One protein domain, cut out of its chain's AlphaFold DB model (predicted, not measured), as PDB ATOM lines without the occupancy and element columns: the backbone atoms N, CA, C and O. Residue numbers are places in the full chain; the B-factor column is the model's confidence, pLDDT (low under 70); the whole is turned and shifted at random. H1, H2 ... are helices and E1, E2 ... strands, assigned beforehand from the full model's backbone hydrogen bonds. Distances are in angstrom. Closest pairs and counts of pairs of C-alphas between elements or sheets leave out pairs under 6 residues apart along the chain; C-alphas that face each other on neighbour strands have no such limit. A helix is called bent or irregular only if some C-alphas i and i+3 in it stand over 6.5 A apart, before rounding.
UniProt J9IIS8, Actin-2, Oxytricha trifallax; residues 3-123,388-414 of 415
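This is residues 3 to 123 and 388 to 414 of the 415 residues of the protein "Actin-2" of Oxytricha trifallax (UniProt J9IIS8). A small sheet of two strands, E1 and E2, has helix H3 packed over it, and the short helices H4, H5 and H6 gather round E2 and H3. The long bent helix H2 packs by its arm H2a on the last residues of H3, H1 crosses H2a, and residues 70 to 78 stick out. The 148 printed residues, mostly helix by class, have six named helices and two named strands, in the order H1 H2 E1 H3 E2 H4 H5 H6. The whole is only just compact, close to loose, with a radius of gyration of the C-alphas of 17.7 A and spans of 54 by 37 by 31 A.

E1, residues 86 to 91, and E2, residues 118 to 123, are parallel neighbours at 21 degrees; N 87 and O 118, 2.8 A apart, are within hydrogen-bond range. With H3, residues 96 to 114, they form a strand-helix-strand unit, a helix between two parallel strands, with a right-handed crossover. H3 is irregular, C-alphas 97 and 100 being 7.7 A apart. H2, residues 45 to 69, was assigned as one helix by its hydrogen bonds but is bent, C-alphas 58 and 61 being 6.8 A apart, into H2a, residues 45 to 58, and H2b, residues 61 to 69. H2a touches residues 109 to 114 of H3 alone, the closest C-alphas being those of Lys 53 and Leu 114, 5.8 A. H1, residues 3 to 25, touches H2a with residues 14 to 18 alone, about perpendicular at 74 degrees, closest at the C-alphas of Tyr 18 and Glu 46, 6.9 A. H6, residues 409 to 413, touches H3, closest at the C-alphas of Phe 100 and Asn 411, 6.2 A. H4, residues 390 to 395, comes closest to E2 at the C-alphas of Ile 395 and Ala 120, 6.1 A. H5, residues 399 to 405, is close to but not clearly touching H3, at the C-alphas of Lys 399 and Phe 111, 6.9 A. Every O i to N i+4 pair is within hydrogen-bond range in H1, H2a, H2b, H5 and H6, against 12 of 15 in H3 and 0 of 2 in H4, where 3 of 3 O i to N i+3 pairs are.

H1 runs 33.4 A from C-alpha 3 at (41.212, 51.905, -32.665). H2a measures 19.6 A, H3 25.1 A, E1 16.3 A and E2 17.1 A. H6 ends at C-alpha 413, (44.321, 45.078, -7.828).

The C-alphas farthest apart, those of Leu 25 and Asp 75, are 53.8 A apart. Residues 124 to 387 are not printed, and C-alphas 123 and 388 are 16.1 A apart across the cut. The links H1 to H2 and H2 to E1 are long. Residues 3 to 35 and 63 to 83 have pLDDT under 70.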
ATOM      1  N   SER A   3      40.468  52.876 -33.497       30.80
ATOM      2  CA  SER A   3      41.212  51.905 -32.665       30.80
ATOM      3  C   SER A   3      40.761  50.446 -32.846       30.80
ATOM      4  O   SER A   3      41.596  49.546 -32.863       30.80
ATOM      5  N   LEU A   4      39.462  50.192 -33.072       29.19
ATOM      6  CA  LEU A   4      38.935  48.833 -33.285       29.19
ATOM      7  C   LEU A   4      39.463  48.171 -34.573       29.19
ATOM      8  O   LEU A   4      39.686  46.961 -34.595       29.19
ATOM      9  N   SER A   5      39.683  48.942 -35.644       28.41
ATOM     10  CA  SER A   5      40.183  48.405 -36.919       28.41
ATOM     11  C   SER A   5      41.661  48.015 -36.852       28.41
ATOM     12  O   SER A   5      42.074  47.062 -37.508       28.41
ATOM     13  N   PHE A   6      42.450  48.721 -36.035       29.88
ATOM     14  CA  PHE A   6      43.867  48.420 -35.820       29.88
ATOM     15  C   PHE A   6      44.045  47.121 -35.014       29.88
ATOM     16  O   PHE A   6      44.898  46.294 -35.337       29.88
ATOM     17  N   ASN A   7      43.165  46.893 -34.031       41.06
ATOM     18  CA  ASN A   7      43.158  45.686 -33.202       41.06
ATOM     19  C   ASN A   7      42.757  44.431 -33.988       41.06
ATOM     20  O   ASN A   7      43.394  43.392 -33.832       41.06
ATOM     21  N   LYS A   8      41.784  44.532 -34.905       33.94
ATOM     22  CA  LYS A   8      41.388  43.408 -35.771       33.94
ATOM     23  C   LYS A   8      42.517  42.973 -36.715       33.94
ATOM     24  O   LYS A   8      42.817  41.791 -36.801       33.94
ATOM     25  N   ALA A   9      43.222  43.925 -37.331       39.56
ATOM     26  CA  ALA A   9      44.343  43.625 -38.229       39.56
ATOM     27  C   ALA A   9      45.545  42.976 -37.511       39.56
ATOM     28  O   ALA A   9      46.229  42.122 -38.077       39.56
ATOM     29  N   ARG A  10      45.809  43.362 -36.253       43.44
ATOM     30  CA  ARG A  10      46.863  42.756 -35.423       43.44
ATOM     31  C   ARG A  10      46.486  41.338 -34.972       43.44
ATOM     32  O   ARG A  10      47.345  40.458 -34.998       43.44
ATOM     33  N   LEU A  11      45.216  41.125 -34.626       37.59
ATOM     34  CA  LEU A  11      44.643  39.831 -34.244       37.59
ATOM     35  C   LEU A  11      44.677  38.832 -35.411       37.59
ATOM     36  O   LEU A  11      45.208  37.732 -35.269       37.59
ATOM     37  N   ASP A  12      44.204  39.250 -36.588       44.72
ATOM     38  CA  ASP A  12      44.177  38.418 -37.796       44.72
ATOM     39  C   ASP A  12      45.598  37.994 -38.204       44.72
ATOM     40  O   ASP A  12      45.824  36.860 -38.622       44.72
ATOM     41  N   LYS A  13      46.597  38.865 -38.003       53.91
ATOM     42  CA  LYS A  13      48.003  38.551 -38.287       53.91
ATOM     43  C   LYS A  13      48.602  37.526 -37.312       53.91
ATOM     44  O   LYS A  13      49.352  36.659 -37.760       53.91
ATOM     45  N   ARG A  14      48.282  37.596 -36.011       47.97
ATOM     46  CA  ARG A  14      48.748  36.611 -35.006       47.97
ATOM     47  C   ARG A  14      48.082  35.252 -35.211       47.97
ATOM     48  O   ARG A  14      48.777  34.243 -35.235       47.97
ATOM     49  N   ILE A  15      46.769  35.233 -35.451       44.38
ATOM     50  CA  ILE A  15      46.010  34.000 -35.715       44.38
ATOM     51  C   ILE A  15      46.503  33.328 -37.001       44.38
ATOM     52  O   ILE A  15      46.756  32.125 -36.997       44.38
ATOM     53  N   ASN A  16      46.711  34.087 -38.079       50.19
ATOM     54  CA  ASN A  16      47.222  33.519 -39.329       50.19
ATOM     55  C   ASN A  16      48.665  33.020 -39.182       50.19
ATOM     56  O   ASN A  16      48.968  31.925 -39.643       50.19
ATOM     57  N   SER A  17      49.532  33.746 -38.465       52.84
ATOM     58  CA  SER A  17      50.897  33.275 -38.183       52.84
ATOM     59  C   SER A  17      50.911  31.992 -37.345       52.84
ATOM     60  O   SER A  17      51.732  31.109 -37.594       52.84
ATOM     61  N   TYR A  18      49.989  31.865 -36.388       48.22
ATOM     62  CA  TYR A  18      49.805  30.650 -35.602       48.22
ATOM     63  C   TYR A  18      49.347  29.479 -36.475       48.22
ATOM     64  O   TYR A  18      49.990  28.432 -36.476       48.22
ATOM     65  N   VAL A  19      48.288  29.662 -37.270       48.69
ATOM     66  CA  VAL A  19      47.757  28.632 -38.178       48.69
ATOM     67  C   VAL A  19      48.822  28.180 -39.183       48.69
ATOM     68  O   VAL A  19      49.006  26.980 -39.375       48.69
ATOM     69  N   GLU A  20      49.586  29.109 -39.760       52.03
ATOM     70  CA  GLU A  20      50.690  28.796 -40.675       52.03
ATOM     71  C   GLU A  20      51.830  28.033 -39.982       52.03
ATOM     72  O   GLU A  20      52.319  27.042 -40.528       52.03
ATOM     73  N   LYS A  21      52.221  28.416 -38.755       52.97
ATOM     74  CA  LYS A  21      53.209  27.663 -37.958       52.97
ATOM     75  C   LYS A  21      52.714  26.260 -37.605       52.97
ATOM     76  O   LYS A  21      53.494  25.316 -37.690       52.97
ATOM     77  N   GLN A  22      51.444  26.103 -37.228       45.25
ATOM     78  CA  GLN A  22      50.863  24.802 -36.870       45.25
ATOM     79  C   GLN A  22      50.758  23.870 -38.084       45.25
ATOM     80  O   GLN A  22      51.108  22.695 -37.983       45.25
ATOM     81  N   LEU A  23      50.359  24.392 -39.249       45.38
ATOM     82  CA  LEU A  23      50.339  23.637 -40.506       45.38
ATOM     83  C   LEU A  23      51.753  23.240 -40.963       45.38
ATOM     84  O   LEU A  23      51.941  22.140 -41.478       45.38
ATOM     85  N   ALA A  24      52.754  24.096 -40.735       50.62
ATOM     86  CA  ALA A  24      54.152  23.802 -41.054       50.62
ATOM     87  C   ALA A  24      54.793  22.775 -40.097       50.62
ATOM     88  O   ALA A  24      55.602  21.956 -40.530       50.62
ATOM     89  N   LEU A  25      54.435  22.800 -38.807       43.94
ATOM     90  CA  LEU A  25      54.940  21.876 -37.778       43.94
ATOM     91  C   LEU A  25      54.200  20.530 -37.751       43.94
ATOM     92  O   LEU A  25      54.706  19.565 -37.171       43.94
ATOM     93  N   ASN A  26      53.008  20.457 -38.352       43.38
ATOM     94  CA  ASN A  26      52.177  19.260 -38.338       43.38
ATOM     95  C   ASN A  26      51.300  19.090 -39.597       43.38
ATOM     96  O   ASN A  26      50.070  19.083 -39.499       43.38
ATOM     97  N   PRO A  27      51.890  18.880 -40.786       41.50
ATOM     98  CA  PRO A  27      51.125  18.736 -42.027       41.50
ATOM     99  C   PRO A  27      50.200  17.499 -42.069       41.50
ATOM    100  O   PRO A  27      49.374  17.400 -42.972       41.50
ATOM    101  N   PHE A  28      50.307  16.566 -41.106       36.84
ATOM    102  CA  PHE A  28      49.575  15.287 -41.088       36.84
ATOM    103  C   PHE A  28      48.900  14.922 -39.745       36.84
ATOM    104  O   PHE A  28      48.427  13.798 -39.595       36.84
ATOM    105  N   GLY A  29      48.838  15.825 -38.758       35.75
ATOM    106  CA  GLY A  29      48.158  15.576 -37.471       35.75
ATOM    107  C   GLY A  29      48.878  14.634 -36.486       35.75
ATOM    108  O   GLY A  29      48.251  14.145 -35.552       35.75
ATOM    109  N   LEU A  30      50.177  14.373 -36.669       37.75
ATOM    110  CA  LEU A  30      50.962  13.391 -35.899       37.75
ATOM    111  C   LEU A  30      51.798  13.988 -34.753       37.75
ATOM    112  O   LEU A  30      52.176  13.256 -33.840       37.75
ATOM    113  N   THR A  31      52.093  15.290 -34.763       39.88
ATOM    114  CA  THR A  31      52.815  15.953 -33.664       39.88
ATOM    115  C   THR A  31      51.843  16.513 -32.626       39.88
ATOM    116  O   THR A  31      50.872  17.194 -32.961       39.88
ATOM    117  N   GLN A  32      52.086  16.200 -31.347       48.91
ATOM    118  CA  GLN A  32      51.350  16.795 -30.230       48.91
ATOM    119  C   GLN A  32      51.455  18.318 -30.327       48.91
ATOM    120  O   GLN A  32      52.557  18.852 -30.468       48.91
ATOM    121  N   GLN A  33      50.323  19.019 -30.253       49.50
ATOM    122  CA  GLN A  33      50.365  20.464 -30.071       49.50
ATOM    123  C   GLN A  33      51.085  20.752 -28.747       49.50
ATOM    124  O   GLN A  33      50.760  20.114 -27.741       49.50
ATOM    125  N   PRO A  34      52.071  21.663 -28.717       54.41
ATOM    126  CA  PRO A  34      52.680  22.057 -27.459       54.41
ATOM    127  C   PRO A  34      51.582  22.629 -26.560       54.41
ATOM    128  O   PRO A  34      50.901  23.584 -26.928       54.41
ATOM    129  N   MET A  35      51.378  22.017 -25.393       66.25
ATOM    130  CA  MET A  35      50.465  22.557 -24.389       66.25
ATOM    131  C   MET A  35      50.944  23.968 -24.023       66.25
ATOM    132  O   MET A  35      52.108  24.121 -23.648       66.25
ATOM    133  N   PRO A  36      50.085  25.002 -24.094       81.56
ATOM    134  CA  PRO A  36      50.514  26.384 -23.881       81.56
ATOM    135  C   PRO A  36      50.895  26.685 -22.432       81.56
ATOM    136  O   PRO A  36      51.336  27.791 -22.140       81.56
ATOM    137  N   ILE A  37      50.695  25.731 -21.519       84.56
ATOM    138  CA  ILE A  37      50.908  25.879 -20.085       84.56
ATOM    139  C   ILE A  37      51.900  24.815 -19.625       84.56
ATOM    140  O   ILE A  37      51.665  23.624 -19.819       84.56
ATOM    141  N   HIS A  38      52.967  25.242 -18.952       85.00
ATOM    142  CA  HIS A  38      53.949  24.359 -18.338       85.00
ATOM    143  C   HIS A  38      54.304  24.841 -16.931       85.00
ATOM    144  O   HIS A  38      54.619  26.014 -16.727       85.00
ATOM    145  N   LYS A  39      54.253  23.938 -15.939       84.12
ATOM    146  CA  LYS A  39      54.549  24.245 -14.518       84.12
ATOM    147  C   LYS A  39      53.827  25.500 -13.996       84.12
ATOM    148  O   LYS A  39      54.407  26.347 -13.316       84.12
ATOM    149  N   GLY A  40      52.553  25.640 -14.363       82.31
ATOM    150  CA  GLY A  40      51.721  26.771 -13.953       82.31
ATOM    151  C   GLY A  40      52.078  28.115 -14.601       82.31
ATOM    152  O   GLY A  40      51.575  29.131 -14.134       82.31
ATOM    153  N   LYS A  41      52.929  28.136 -15.635       86.75
ATOM    154  CA  LYS A  41      53.204  29.310 -16.479       86.75
ATOM    155  C   LYS A  41      52.616  29.107 -17.864       86.75
ATOM    156  O   LYS A  41      52.677  27.996 -18.386       86.75
ATOM    157  N   ILE A  42      52.127  30.174 -18.485       89.94
ATOM    158  CA  ILE A  42      51.796  30.156 -19.914       89.94
ATOM    159  C   ILE A  42      53.083  30.389 -20.715       89.94
ATOM    160  O   ILE A  42      53.720  31.430 -20.580       89.94
ATOM    161  N   THR A  43      53.502  29.398 -21.497       88.44
ATOM    162  CA  THR A  43      54.722  29.427 -22.324       88.44
ATOM    163  C   THR A  43      54.449  29.803 -23.776       88.44
ATOM    164  O   THR A  43      55.366  30.223 -24.475       88.44
ATOM    165  N   ASP A  44      53.208  29.642 -24.236       89.38
ATOM    166  CA  ASP A  44      52.766  30.039 -25.573       89.38
ATOM    167  C   ASP A  44      51.451  30.819 -25.467       89.38
ATOM    168  O   ASP A  44      50.362  30.248 -25.356       89.38
ATOM    169  N   MET A  45      51.577  32.147 -25.482       89.25
ATOM    170  CA  MET A  45      50.446  33.069 -25.385       89.25
ATOM    171  C   MET A  45      49.541  33.042 -26.616       89.25
ATOM    172  O   MET A  45      48.338  33.257 -26.483       89.25
ATOM    173  N   GLU A  46      50.079  32.738 -27.800       86.75
ATOM    174  CA  GLU A  46      49.289  32.688 -29.034       86.75
ATOM    175  C   GLU A  46      48.363  31.467 -29.021       86.75
ATOM    176  O   GLU A  46      47.156  31.599 -29.242       86.75
ATOM    177  N   SER A  47      48.903  30.293 -28.671       85.56
ATOM    178  CA  SER A  47      48.102  29.080 -28.452       85.56
ATOM    179  C   SER A  47      47.066  29.271 -27.344       85.56
ATOM    180  O   SER A  47      45.924  28.830 -27.482       85.56
ATOM    181  N   PHE A  48      47.453  29.923 -26.241       89.44
ATOM    182  CA  PHE A  48      46.558  30.206 -25.120       89.44
ATOM    183  C   PHE A  48      45.368  31.078 -25.543       89.44
ATOM    184  O   PHE A  48      44.217  30.711 -25.291       89.44
ATOM    185  N   GLU A  49      45.634  32.201 -26.214       90.12
ATOM    186  CA  GLU A  49      44.610  33.119 -26.717       90.12
ATOM    187  C   GLU A  49      43.661  32.407 -27.689       90.12
ATOM    188  O   GLU A  49      42.438  32.486 -27.539       90.12
ATOM    189  N   PHE A  50      44.215  31.662 -28.651       86.50
ATOM    190  CA  PHE A  50      43.433  30.922 -29.637       86.50
ATOM    191  C   PHE A  50      42.500  29.895 -28.983       86.50
ATOM    192  O   PHE A  50      41.305  29.860 -29.289       86.50
ATOM    193  N   ALA A  51      43.027  29.088 -28.058       85.25
ATOM    194  CA  ALA A  51      42.261  28.052 -27.377       85.25
ATOM    195  C   ALA A  51      41.104  28.644 -26.559       85.25
ATOM    196  O   ALA A  51      39.966  28.185 -26.676       85.25
ATOM    197  N   TRP A  52      41.358  29.694 -25.773       87.69
ATOM    198  CA  TRP A  52      40.312  30.324 -24.963       87.69
ATOM    199  C   TRP A  52      39.260  31.040 -25.795       87.69
ATOM    200  O   TRP A  52      38.073  30.945 -25.479       87.69
ATOM    201  N   LYS A  53      39.663  31.701 -26.884       85.31
ATOM    202  CA  LYS A  53      38.721  32.321 -27.817       85.31
ATOM    203  C   LYS A  53      37.776  31.278 -28.412       85.31
ATOM    204  O   LYS A  53      36.565  31.469 -28.380       85.31
ATOM    205  N   LYS A  54      38.320  30.142 -28.867       84.56
ATOM    206  CA  LYS A  54      37.532  29.004 -29.361       84.56
ATOM    207  C   LYS A  54      36.559  28.477 -28.307       84.56
ATOM    208  O   LYS A  54      35.379  28.334 -28.603       84.56
ATOM    209  N   ILE A  55      37.020  28.246 -27.077       82.81
ATOM    210  CA  ILE A  55      36.162  27.766 -25.981       82.81
ATOM    211  C   ILE A  55      35.009  28.744 -25.710       82.81
ATOM    212  O   ILE A  55      33.853  28.334 -25.603       82.81
ATOM    213  N   ILE A  56      35.301  30.041 -25.613       83.00
ATOM    214  CA  ILE A  56      34.286  31.052 -25.304       83.00
ATOM    215  C   ILE A  56      33.282  31.194 -26.449       83.00
ATOM    216  O   ILE A  56      32.074  31.147 -26.207       83.00
ATOM    217  N   ASP A  57      33.768  31.355 -27.679       80.38
ATOM    218  CA  ASP A  57      32.922  31.659 -28.833       80.38
ATOM    219  C   ASP A  57      32.110  30.445 -29.303       80.38
ATOM    220  O   ASP A  57      30.946  30.601 -29.669       80.38
ATOM    221  N   GLU A  58      32.687  29.241 -29.265       78.75
ATOM    222  CA  GLU A  58      32.039  28.034 -29.797       78.75
ATOM    223  C   GLU A  58      31.271  27.231 -28.742       78.75
ATOM    224  O   GLU A  58      30.329  26.525 -29.099       78.75
ATOM    225  N   PHE A  59      31.632  27.332 -27.456       71.31
ATOM    226  CA  PHE A  59      31.009  26.519 -26.405       71.31
ATOM    227  C   PHE A  59      30.245  27.354 -25.379       71.31
ATOM    228  O   PHE A  59      29.073  27.077 -25.126       71.31
ATOM    229  N   LEU A  60      30.858  28.385 -24.788       76.94
ATOM    230  CA  LEU A  60      30.241  29.087 -23.652       76.94
ATOM    231  C   LEU A  60      29.132  30.063 -24.068       76.94
ATOM    232  O   LEU A  60      28.031  29.986 -23.520       76.94
ATOM    233  N   LYS A  61      29.374  30.931 -25.061       73.62
ATOM    234  CA  LYS A  61      28.363  31.893 -25.547       73.62
ATOM    235  C   LYS A  61      27.083  31.204 -26.051       73.62
ATOM    236  O   LYS A  61      25.992  31.662 -25.698       73.62
ATOM    237  N   PRO A  62      27.153  30.086 -26.805       72.62
ATOM    238  CA  PRO A  62      25.949  29.353 -27.194       72.62
ATOM    239  C   PRO A  62      25.166  28.777 -26.006       72.62
ATOM    240  O   PRO A  62      23.938  28.844 -26.005       72.62
ATOM    241  N   ILE A  63      25.845  28.243 -24.980       64.12
ATOM    242  CA  ILE A  63      25.185  27.700 -23.779       64.12
ATOM    243  C   ILE A  63      24.441  28.801 -23.020       64.12
ATOM    244  O   ILE A  63      23.288  28.606 -22.636       64.12
ATOM    245  N   GLU A  64      25.070  29.958 -22.831       62.69
ATOM    246  CA  GLU A  64      24.454  31.109 -22.162       62.69
ATOM    247  C   GLU A  64      23.225  31.611 -22.929       62.69
ATOM    248  O   GLU A  64      22.150  31.786 -22.350       62.69
ATOM    249  N   THR A  65      23.351  31.724 -24.256       60.62
ATOM    250  CA  THR A  65      22.234  32.073 -25.143       60.62
ATOM    251  C   THR A  65      21.066  31.097 -24.953       60.62
ATOM    252  O   THR A  65      19.930  31.521 -24.743       60.62
ATOM    253  N   MET A  66      21.331  29.784 -24.938       53.44
ATOM    254  CA  MET A  66      20.302  28.756 -24.729       53.44
ATOM    255  C   MET A  66      19.656  28.807 -23.335       53.44
ATOM    256  O   MET A  66      18.448  28.601 -23.219       53.44
ATOM    257  N   GLN A  67      20.414  29.103 -22.276       58.62
ATOM    258  CA  GLN A  67      19.872  29.224 -20.915       58.62
ATOM    259  C   GLN A  67      18.980  30.461 -20.740       58.62
ATOM    260  O   GLN A  67      18.018  30.422 -19.966       58.62
ATOM    261  N   ASN A  68      19.268  31.541 -21.469       58.44
ATOM    262  CA  ASN A  68      18.497  32.782 -21.416       58.44
ATOM    263  C   ASN A  68      17.186  32.703 -22.218       58.44
ATOM    264  O   ASN A  68      16.179  33.258 -21.777       58.44
ATOM    265  N   ILE A  69      17.146  31.921 -23.308       55.53
ATOM    266  CA  ILE A  69      15.923  31.660 -24.100       55.53
ATOM    267  C   ILE A  69      14.801  31.021 -23.252       55.53
ATOM    268  O   ILE A  69      13.623  31.224 -23.526       55.53
ATOM    269  N   GLY A  70      15.137  30.283 -22.185       48.72
ATOM    270  CA  GLY A  70      14.154  29.673 -21.277       48.72
ATOM    271  C   GLY A  70      13.620  30.589 -20.166       48.72
ATOM    272  O   GLY A  70      12.664  30.220 -19.483       48.72
ATOM    273  N   LYS A  71      14.224  31.767 -19.955       53.66
ATOM    274  CA  LYS A  71      13.848  32.719 -18.891       53.66
ATOM    275  C   LYS A  71      13.028  33.910 -19.399       53.66
ATOM    276  O   LYS A  71      12.416  34.597 -18.588       53.66
ATOM    277  N   SER A  72      12.957  34.130 -20.712       49.78
ATOM    278  CA  SER A  72      12.338  35.308 -21.339       49.78
ATOM    279  C   SER A  72      10.801  35.280 -21.446       49.78
ATOM    280  O   SER A  72      10.239  35.933 -22.317       49.78
ATOM    281  N   ASN A  73      10.098  34.576 -20.548       46.72
ATOM    282  CA  ASN A  73       8.624  34.574 -20.483       46.72
ATOM    283  C   ASN A  73       8.039  35.362 -19.296       46.72
ATOM    284  O   ASN A  73       6.885  35.151 -18.920       46.72
ATOM    285  N   ARG A  74       8.798  36.284 -18.698       48.72
ATOM    286  CA  ARG A  74       8.235  37.339 -17.842       48.72
ATOM    287  C   ARG A  74       8.881  38.662 -18.212       48.72
ATOM    288  O   ARG A  74      10.059  38.847 -17.940       48.72
ATOM    289  N   ASP A  75       8.059  39.496 -18.834       43.25
ATOM    290  CA  ASP A  75       8.247  40.909 -19.148       43.25
ATOM    291  C   ASP A  75       9.409  41.219 -20.103       43.25
ATOM    292  O   ASP A  75      10.565  40.949 -19.811       43.25
ATOM    293  N   GLU A  76       9.047  41.758 -21.274       45.62
ATOM    294  CA  GLU A  76       9.879  42.310 -22.357       45.62
ATOM    295  C   GLU A  76      11.364  42.541 -22.009       45.62
ATOM    296  O   GLU A  76      11.823  43.663 -21.805       45.62
ATOM    297  N   ALA A  77      12.150  41.465 -22.006       37.69
ATOM    298  CA  ALA A  77      13.594  41.553 -22.032       37.69
ATOM    299  C   ALA A  77      13.994  41.767 -23.492       37.69
ATOM    300  O   ALA A  77      14.048  40.827 -24.289       37.69
ATOM    301  N   THR A  78      14.258  43.021 -23.858       38.31
ATOM    302  CA  THR A  78      15.139  43.319 -24.987       38.31
ATOM    303  C   THR A  78      16.367  42.424 -24.871       38.31
ATOM    304  O   THR A  78      16.950  42.338 -23.792       38.31
ATOM    305  N   PHE A  79      16.734  41.743 -25.958       36.09
ATOM    306  CA  PHE A  79      18.030  41.081 -26.088       36.09
ATOM    307  C   PHE A  79      19.092  42.083 -25.623       36.09
ATOM    308  O   PHE A  79      19.320  43.076 -26.314       36.09
ATOM    309  N   ASP A  80      19.681  41.885 -24.444       42.12
ATOM    310  CA  ASP A  80      20.826  42.689 -24.051       42.12
ATOM    311  C   ASP A  80      21.962  42.211 -24.952       42.12
ATOM    312  O   ASP A  80      22.507  41.116 -24.790       42.12
ATOM    313  N   SER A  81      22.223  42.983 -26.005       45.53
ATOM    314  CA  SER A  81      23.183  42.688 -27.070       45.53
ATOM    315  C   SER A  81      24.623  42.558 -26.570       45.53
ATOM    316  O   SER A  81      25.521  42.266 -27.360       45.53
ATOM    317  N   ASP A  82      24.845  42.751 -25.270       51.09
ATOM    318  CA  ASP A  82      26.158  42.953 -24.688       51.09
ATOM    319  C   ASP A  82      26.691  41.761 -23.893       51.09
ATOM    320  O   ASP A  82      27.811  41.875 -23.405       51.09
ATOM    321  N   ASN A  83      25.946  40.648 -23.768       53.34
ATOM    322  CA  ASN A  83      26.359  39.360 -23.164       53.34
ATOM    323  C   ASN A  83      27.565  39.490 -22.198       53.34
ATOM    324  O   ASN A  83      28.671  39.002 -22.464       53.34
ATOM    325  N   GLN A  84      27.382  40.295 -21.141       74.56
ATOM    326  CA  GLN A  84      28.490  40.836 -20.356       74.56
ATOM    327  C   GLN A  84      28.971  39.796 -19.346       74.56
ATOM    328  O   GLN A  84      28.442  39.690 -18.242       74.56
ATOM    329  N   PHE A  85      30.008  39.039 -19.702       84.56
ATOM    330  CA  PHE A  85      30.596  38.042 -18.809       84.56
ATOM    331  C   PHE A  85      31.832  38.570 -18.064       84.56
ATOM    332  O   PHE A  85      32.530  39.490 -18.508       84.56
ATOM    333  N   GLY A  86      32.099  37.969 -16.904       88.62
ATOM    334  CA  GLY A  86      33.324  38.159 -16.133       88.62
ATOM    335  C   GLY A  86      34.202  36.910 -16.165       88.62
ATOM    336  O   GLY A  86      33.705  35.802 -16.359       88.62
ATOM    337  N   VAL A  87      35.505  37.085 -15.955       92.31
ATOM    338  CA  VAL A  87      36.485  35.994 -15.915       92.31
ATOM    339  C   VAL A  87      37.208  36.002 -14.573       92.31
ATOM    340  O   VAL A  87      37.795  37.004 -14.177       92.31
ATOM    341  N   ILE A  88      37.197  34.860 -13.889       93.00
ATOM    342  CA  ILE A  88      38.113  34.571 -12.783       93.00
ATOM    343  C   ILE A  88      39.169  33.625 -13.334       93.00
ATOM    344  O   ILE A  88      38.835  32.540 -13.814       93.00
ATOM    345  N   MET A  89      40.433  34.028 -13.270       93.31
ATOM    346  CA  MET A  89      41.543  33.195 -13.706       93.31
ATOM    347  C   MET A  89      42.362  32.723 -12.519       93.31
ATOM    348  O   MET A  89      42.848  33.513 -11.714       93.31
ATOM    349  N   SER A  90      42.530  31.410 -12.426       92.75
ATOM    350  CA  SER A  90      43.367  30.803 -11.404       92.75
ATOM    351  C   SER A  90      44.847  30.855 -11.794       92.75
ATOM    352  O   SER A  90      45.174  30.460 -12.915       92.75
ATOM    353  N   GLU A  91      45.743  31.208 -10.875       91.88
ATOM    354  CA  GLU A  91      47.197  31.190 -11.117       91.88
ATOM    355  C   GLU A  91      47.975  30.393 -10.057       91.88
ATOM    356  O   GLU A  91      47.535  30.246  -8.916       91.88
ATOM    357  N   ALA A  92      49.146  29.878 -10.433       91.25
ATOM    358  CA  ALA A  92      50.047  29.193  -9.510       91.25
ATOM    359  C   ALA A  92      50.794  30.182  -8.600       91.25
ATOM    360  O   ALA A  92      51.223  31.248  -9.044       91.25
ATOM    361  N   SER A  93      51.049  29.791  -7.350       89.12
ATOM    362  CA  SER A  93      51.631  30.693  -6.340       89.12
ATOM    363  C   SER A  93      53.164  30.754  -6.325       89.12
ATOM    364  O   SER A  93      53.749  31.477  -5.529       89.12
ATOM    365  N   ILE A  94      53.839  30.008  -7.202       82.94
ATOM    366  CA  ILE A  94      55.302  29.825  -7.155       82.94
ATOM    367  C   ILE A  94      56.086  30.627  -8.212       82.94
ATOM    368  O   ILE A  94      57.314  30.631  -8.206       82.94
ATOM    369  N   ASN A  95      55.404  31.287  -9.150       77.75
ATOM    370  CA  ASN A  95      56.006  31.820 -10.379       77.75
ATOM    371  C   ASN A  95      56.286  33.335 -10.330       77.75
ATOM    372  O   ASN A  95      56.044  34.033 -11.309       77.75
ATOM    373  N   MET A  96      56.813  33.862  -9.219       76.19
ATOM    374  CA  MET A  96      56.875  35.318  -8.989       76.19
ATOM    375  C   MET A  96      57.664  36.141 -10.011       76.19
ATOM    376  O   MET A  96      57.236  37.243 -10.340       76.19
ATOM    377  N   GLY A  97      58.806  35.644 -10.496       75.19
ATOM    378  CA  GLY A  97      59.761  36.469 -11.251       75.19
ATOM    379  C   GLY A  97      59.233  37.038 -12.573       75.19
ATOM    380  O   GLY A  97      59.629  38.124 -12.963       75.19
ATOM    381  N   GLU A  98      58.316  36.330 -13.233       75.62
ATOM    382  CA  GLU A  98      57.748  36.703 -14.545       75.62
ATOM    383  C   GLU A  98      56.228  36.940 -14.454       75.62
ATOM    384  O   GLU A  98      55.552  37.125 -15.465       75.62
ATOM    385  N   ARG A  99      55.666  36.916 -13.233       83.19
ATOM    386  CA  ARG A  99      54.218  36.972 -12.985       83.19
ATOM    387  C   ARG A  99      53.611  38.277 -13.492       83.19
ATOM    388  O   ARG A  99      52.544  38.248 -14.090       83.19
ATOM    389  N   PHE A 100      54.276  39.406 -13.255       88.56
ATOM    390  CA  PHE A 100      53.733  40.730 -13.564       88.56
ATOM    391  C   PHE A 100      53.548  40.950 -15.070       88.56
ATOM    392  O   PHE A 100      52.451  41.301 -15.495       88.56
ATOM    393  N   GLU A 101      54.573  40.666 -15.879       90.31
ATOM    394  CA  GLU A 101      54.508  40.798 -17.344       90.31
ATOM    395  C   GLU A 101      53.472  39.839 -17.945       90.31
ATOM    396  O   GLU A 101      52.627  40.236 -18.747       90.31
ATOM    397  N   GLN A 102      53.474  38.582 -17.486       90.75
ATOM    398  CA  GLN A 102      52.511  37.576 -17.925       90.75
ATOM    399  C   GLN A 102      51.062  37.991 -17.621       90.75
ATOM    400  O   GLN A 102      50.177  37.815 -18.459       90.75
ATOM    401  N   ARG A 103      50.802  38.556 -16.439       93.38
ATOM    402  CA  ARG A 103      49.466  39.031 -16.060       93.38
ATOM    403  C   ARG A 103      49.001  40.206 -16.898       93.38
ATOM    404  O   ARG A 103      47.818  40.252 -17.222       93.38
ATOM    405  N   GLU A 104      49.887  41.135 -17.241       95.44
ATOM    406  CA  GLU A 104      49.547  42.255 -18.121       95.44
ATOM    407  C   GLU A 104      49.124  41.745 -19.502       95.44
ATOM    408  O   GLU A 104      48.042  42.093 -19.978       95.44
ATOM    409  N   GLU A 105      49.895  40.832 -20.100       94.62
ATOM    410  CA  GLU A 105      49.542  40.251 -21.402       94.62
ATOM    411  C   GLU A 105      48.204  39.492 -21.351       94.62
ATOM    412  O   GLU A 105      47.347  39.674 -22.218       94.62
ATOM    413  N   ILE A 106      47.963  38.706 -20.297       95.06
ATOM    414  CA  ILE A 106      46.684  38.002 -20.112       95.06
ATOM    415  C   ILE A 106      45.532  38.985 -19.906       95.06
ATOM    416  O   ILE A 106      44.456  38.787 -20.467       95.06
ATOM    417  N   THR A 107      45.736  40.041 -19.119       96.25
ATOM    418  CA  THR A 107      44.717  41.071 -18.871       96.25
ATOM    419  C   THR A 107      44.301  41.721 -20.183       96.25
ATOM    420  O   THR A 107      43.105  41.848 -20.456       96.25
ATOM    421  N   GLN A 108      45.277  42.036 -21.039       96.31
ATOM    422  CA  GLN A 108      45.010  42.532 -22.382       96.31
ATOM    423  C   GLN A 108      44.199  41.523 -23.208       96.31
ATOM    424  O   GLN A 108      43.173  41.889 -23.779       96.31
ATOM    425  N   ILE A 109      44.604  40.247 -23.239       94.31
ATOM    426  CA  ILE A 109      43.876  39.190 -23.963       94.31
ATOM    427  C   ILE A 109      42.422  39.087 -23.476       94.31
ATOM    428  O   ILE A 109      41.496  39.033 -24.288       94.31
ATOM    429  N   VAL A 110      42.201  39.089 -22.160       94.12
ATOM    430  CA  VAL A 110      40.875  38.926 -21.551       94.12
ATOM    431  C   VAL A 110      39.929  40.069 -21.929       94.12
ATOM    432  O   VAL A 110      38.787  39.810 -22.323       94.12
ATOM    433  N   PHE A 111      40.385  41.321 -21.861       94.19
ATOM    434  CA  PHE A 111      39.541  42.469 -22.200       94.19
ATOM    435  C   PHE A 111      39.408  42.695 -23.711       94.19
ATOM    436  O   PHE A 111      38.308  42.983 -24.187       94.19
ATOM    437  N   GLU A 112      40.493  42.565 -24.477       93.06
ATOM    438  CA  GLU A 112      40.515  42.939 -25.899       93.06
ATOM    439  C   GLU A 112      40.123  41.796 -26.837       93.06
ATOM    440  O   GLU A 112      39.399  42.025 -27.807       93.06
ATOM    441  N   SER A 113      40.584  40.571 -26.567       89.44
ATOM    442  CA  SER A 113      40.375  39.426 -27.462       89.44
ATOM    443  C   SER A 113      39.177  38.572 -27.064       89.44
ATOM    444  O   SER A 113      38.381  38.183 -27.928       89.44
ATOM    445  N   LEU A 114      39.033  38.293 -25.763       88.69
ATOM    446  CA  LEU A 114      37.923  37.494 -25.235       88.69
ATOM    447  C   LEU A 114      36.662  38.349 -25.025       88.69
ATOM    448  O   LEU A 114      35.548  37.845 -25.162       88.69
ATOM    449  N   GLY A 115      36.825  39.650 -24.762       88.00
ATOM    450  CA  GLY A 115      35.722  40.605 -24.628       88.00
ATOM    451  C   GLY A 115      35.039  40.588 -23.258       88.00
ATOM    452  O   GLY A 115      33.866  40.952 -23.160       88.00
ATOM    453  N   ALA A 116      35.747  40.167 -22.205       90.50
ATOM    454  CA  ALA A 116      35.212  40.177 -20.846       90.50
ATOM    455  C   ALA A 116      34.974  41.612 -20.340       90.50
ATOM    456  O   ALA A 116      35.654  42.560 -20.739       90.50
ATOM    457  N   HIS A 117      34.016  41.777 -19.429       91.44
ATOM    458  CA  HIS A 117      33.703  43.070 -18.801       91.44
ATOM    459  C   HIS A 117      34.299  43.218 -17.404       91.44
ATOM    460  O   HIS A 117      34.462  44.335 -16.905       91.44
ATOM    461  N   ARG A 118      34.604  42.087 -16.771       92.44
ATOM    462  CA  ARG A 118      35.199  42.020 -15.442       92.44
ATOM    463  C   ARG A 118      36.260  40.930 -15.415       92.44
ATOM    464  O   ARG A 118      36.060  39.877 -16.020       92.44
ATOM    465  N   PHE A 119      37.356  41.164 -14.708       94.75
ATOM    466  CA  PHE A 119      38.468  40.226 -14.637       94.75
ATOM    467  C   PHE A 119      39.118  40.214 -13.254       94.75
ATOM    468  O   PHE A 119      39.256  41.264 -12.635       94.75
ATOM    469  N   ALA A 120      39.525  39.043 -12.773       94.31
ATOM    470  CA  ALA A 120      40.340  38.912 -11.570       94.31
ATOM    471  C   ALA A 120      41.276  37.702 -11.671       94.31
ATOM    472  O   ALA A 120      40.875  36.639 -12.158       94.31
ATOM    473  N   PHE A 121      42.491  37.845 -11.143       93.44
ATOM    474  CA  PHE A 121      43.358  36.712 -10.833       93.44
ATOM    475  C   PHE A 121      43.136  36.251  -9.402       93.44
ATOM    476  O   PHE A 121      43.070  37.066  -8.486       93.44
ATOM    477  N   VAL A 122      43.064  34.935  -9.210       92.94
ATOM    478  CA  VAL A 122      42.947  34.323  -7.887       92.94
ATOM    479  C   VAL A 122      43.968  33.188  -7.764       92.94
ATOM    480  O   VAL A 122      44.072  32.360  -8.673       92.94
ATOM    481  N   PRO A 123      44.722  33.091  -6.656       93.44
ATOM    482  CA  PRO A 123      45.611  31.960  -6.426       93.44
ATOM    483  C   PRO A 123      44.860  30.617  -6.465       93.44
ATOM    484  O   PRO A 123      43.801  30.456  -5.848       93.44
ATOM    485  N   SER A 388      30.954  34.371  -5.423       83.44
ATOM    486  CA  SER A 388      29.872  34.905  -4.586       83.44
ATOM    487  C   SER A 388      30.382  35.682  -3.365       83.44
ATOM    488  O   SER A 388      29.585  36.159  -2.555       83.44
ATOM    489  N   MET A 389      31.702  35.793  -3.182       81.44
ATOM    490  CA  MET A 389      32.298  36.453  -2.023       81.44
ATOM    491  C   MET A 389      32.495  37.949  -2.261       81.44
ATOM    492  O   MET A 389      33.082  38.350  -3.258       81.44
ATOM    493  N   LYS A 390      32.164  38.768  -1.254       82.44
ATOM    494  CA  LYS A 390      32.475  40.214  -1.237       82.44
ATOM    495  C   LYS A 390      33.964  40.522  -1.405       82.44
ATOM    496  O   LYS A 390      34.337  41.605  -1.830       82.44
ATOM    497  N   HIS A 391      34.826  39.578  -1.035       81.81
ATOM    498  CA  HIS A 391      36.263  39.734  -1.201       81.81
ATOM    499  C   HIS A 391      36.664  39.855  -2.681       81.81
ATOM    500  O   HIS A 391      37.582  40.615  -2.990       81.81
ATOM    501  N   LEU A 392      35.935  39.211  -3.604       87.12
ATOM    502  CA  LEU A 392      36.189  39.350  -5.037       87.12
ATOM    503  C   LEU A 392      36.086  40.813  -5.486       87.12
ATOM    504  O   LEU A 392      36.928  41.255  -6.259       87.12
ATOM    505  N   ASP A 393      35.134  41.584  -4.948       86.75
ATOM    506  CA  ASP A 393      34.936  42.998  -5.304       86.75
ATOM    507  C   ASP A 393      36.199  43.846  -5.070       86.75
ATOM    508  O   ASP A 393      36.428  44.825  -5.779       86.75
ATOM    509  N   SER A 394      37.047  43.453  -4.110       87.88
ATOM    510  CA  SER A 394      38.293  44.166  -3.802       87.88
ATOM    511  C   SER A 394      39.393  43.972  -4.853       87.88
ATOM    512  O   SER A 394      40.211  44.869  -5.047       87.88
ATOM    513  N   ILE A 395      39.387  42.840  -5.563       91.44
ATOM    514  CA  ILE A 395      40.405  42.486  -6.567       91.44
ATOM    515  C   ILE A 395      39.872  42.552  -8.006       91.44
ATOM    516  O   ILE A 395      40.643  42.453  -8.960       91.44
ATOM    517  N   LEU A 396      38.558  42.718  -8.174       93.62
ATOM    518  CA  LEU A 396      37.874  42.718  -9.462       93.62
ATOM    519  C   LEU A 396      38.230  43.954 -10.285       93.62
ATOM    520  O   LEU A 396      38.046  45.084  -9.845       93.62
ATOM    521  N   ILE A 397      38.686  43.741 -11.510       95.88
ATOM    522  CA  ILE A 397      39.014  44.783 -12.481       95.88
ATOM    523  C   ILE A 397      37.829  44.924 -13.425       95.88
ATOM    524  O   ILE A 397      37.400  43.947 -14.043       95.88
ATOM    525  N   THR A 398      37.294  46.128 -13.556       95.25
ATOM    526  CA  THR A 398      36.251  46.436 -14.538       95.25
ATOM    527  C   THR A 398      36.861  46.889 -15.859       95.25
ATOM    528  O   THR A 398      37.967  47.426 -15.914       95.25
ATOM    529  N   LYS A 399      36.104  46.730 -16.948       93.75
ATOM    530  CA  LYS A 399      36.500  47.225 -18.271       93.75
ATOM    531  C   LYS A 399      36.770  48.731 -18.286       93.75
ATOM    532  O   LYS A 399      37.652  49.164 -19.013       93.75
ATOM    533  N   GLN A 400      36.045  49.513 -17.485       94.38
ATOM    534  CA  GLN A 400      36.283  50.953 -17.372       94.38
ATOM    535  C   GLN A 400      37.659  51.238 -16.764       94.38
ATOM    536  O   GLN A 400      38.441  51.971 -17.356       94.38
ATOM    537  N   GLU A 401      37.985  50.598 -15.639       96.06
ATOM    538  CA  GLU A 401      39.291  50.768 -14.998       96.06
ATOM    539  C   GLU A 401      40.439  50.294 -15.913       96.06
ATOM    540  O   GLU A 401      41.480  50.941 -15.987       96.06
ATOM    541  N   TYR A 402      40.234  49.210 -16.674       96.75
ATOM    542  CA  TYR A 402      41.192  48.765 -17.693       96.75
ATOM    543  C   TYR A 402      41.401  49.801 -18.807       96.75
ATOM    544  O   TYR A 402      42.528  50.009 -19.243       96.75
ATOM    545  N   LEU A 403      40.342  50.460 -19.287       96.00
ATOM    546  CA  LEU A 403      40.464  51.485 -20.332       96.00
ATOM    547  C   LEU A 403      41.195  52.744 -19.843       96.00
ATOM    548  O   LEU A 403      41.794  53.446 -20.657       96.00
ATOM    549  N   GLU A 404      41.142  53.027 -18.541       96.69
ATOM    550  CA  GLU A 404      41.801  54.179 -17.918       96.69
ATOM    551  C   GLU A 404      43.280  53.913 -17.603       96.69
ATOM    552  O   GLU A 404      44.126  54.766 -17.868       96.69
ATOM    553  N   GLU A 405      43.601  52.738 -17.056       95.69
ATOM    554  CA  GLU A 405      44.945  52.420 -16.546       95.69
ATOM    555  C   GLU A 405      45.744  51.466 -17.445       95.69
ATOM    556  O   GLU A 405      46.969  51.380 -17.339       95.69
ATOM    557  N   GLY A 406      45.073  50.761 -18.354       96.19
ATOM    558  CA  GLY A 406      45.668  49.725 -19.187       96.19
ATOM    559  C   GLY A 406      45.925  48.410 -18.434       96.19
ATOM    560  O   GLY A 406      45.402  48.187 -17.341       96.19
ATOM    561  N   PRO A 407      46.735  47.505 -19.014       95.69
ATOM    562  CA  PRO A 407      46.945  46.160 -18.472       95.69
ATOM    563  C   PRO A 407      47.610  46.107 -17.093       95.69
ATOM    564  O   PRO A 407      47.340  45.183 -16.328       95.69
ATOM    565  N   SER A 408      48.439  47.095 -16.748       95.50
ATOM    566  CA  SER A 408      49.208  47.135 -15.495       95.50
ATOM    567  C   SER A 408      48.340  47.249 -14.238       95.50
ATOM    568  O   SER A 408      48.801  46.914 -13.143       95.50
ATOM    569  N   ILE A 409      47.059  47.621 -14.376       95.44
ATOM    570  CA  ILE A 409      46.091  47.653 -13.270       95.44
ATOM    571  C   ILE A 409      46.007  46.327 -12.511       95.44
ATOM    572  O   ILE A 409      45.798  46.307 -11.294       95.44
ATOM    573  N   VAL A 410      46.217  45.210 -13.209       94.75
ATOM    574  CA  VAL A 410      46.170  43.870 -12.625       94.75
ATOM    575  C   VAL A 410      47.185  43.685 -11.506       94.75
ATOM    576  O   VAL A 410      46.886  43.058 -10.492       94.75
ATOM    577  N   ASN A 411      48.351  44.312 -11.640       91.56
ATOM    578  CA  ASN A 411      49.443  44.222 -10.681       91.56
ATOM    579  C   ASN A 411      49.179  45.060  -9.424       91.56
ATOM    580  O   ASN A 411      49.805  44.835  -8.390       91.56
ATOM    581  N   ARG A 412      48.220  45.992  -9.497       90.62
ATOM    582  CA  ARG A 412      47.750  46.798  -8.369       90.62
ATOM    583  C   ARG A 412      46.498  46.221  -7.706       90.62
ATOM    584  O   ARG A 412      46.356  46.383  -6.507       90.62
ATOM    585  N   LYS A 413      45.565  45.601  -8.439       91.31
ATOM    586  CA  LYS A 413      44.321  45.078  -7.828       91.31
ATOM    587  C   LYS A 413      44.426  43.622  -7.377       91.31
ATOM    588  O   LYS A 413      43.846  43.268  -6.359       91.31
ATOM    589  N   CYS A 414      45.142  42.774  -8.112       85.81
ATOM    590  CA  CYS A 414      45.240  41.344  -7.817       85.81
ATOM    591  C   CYS A 414      46.576  41.030  -7.122       85.81
ATOM    592  O   CYS A 414      47.543  40.683  -7.802       85.81
TER     593      CYS A 414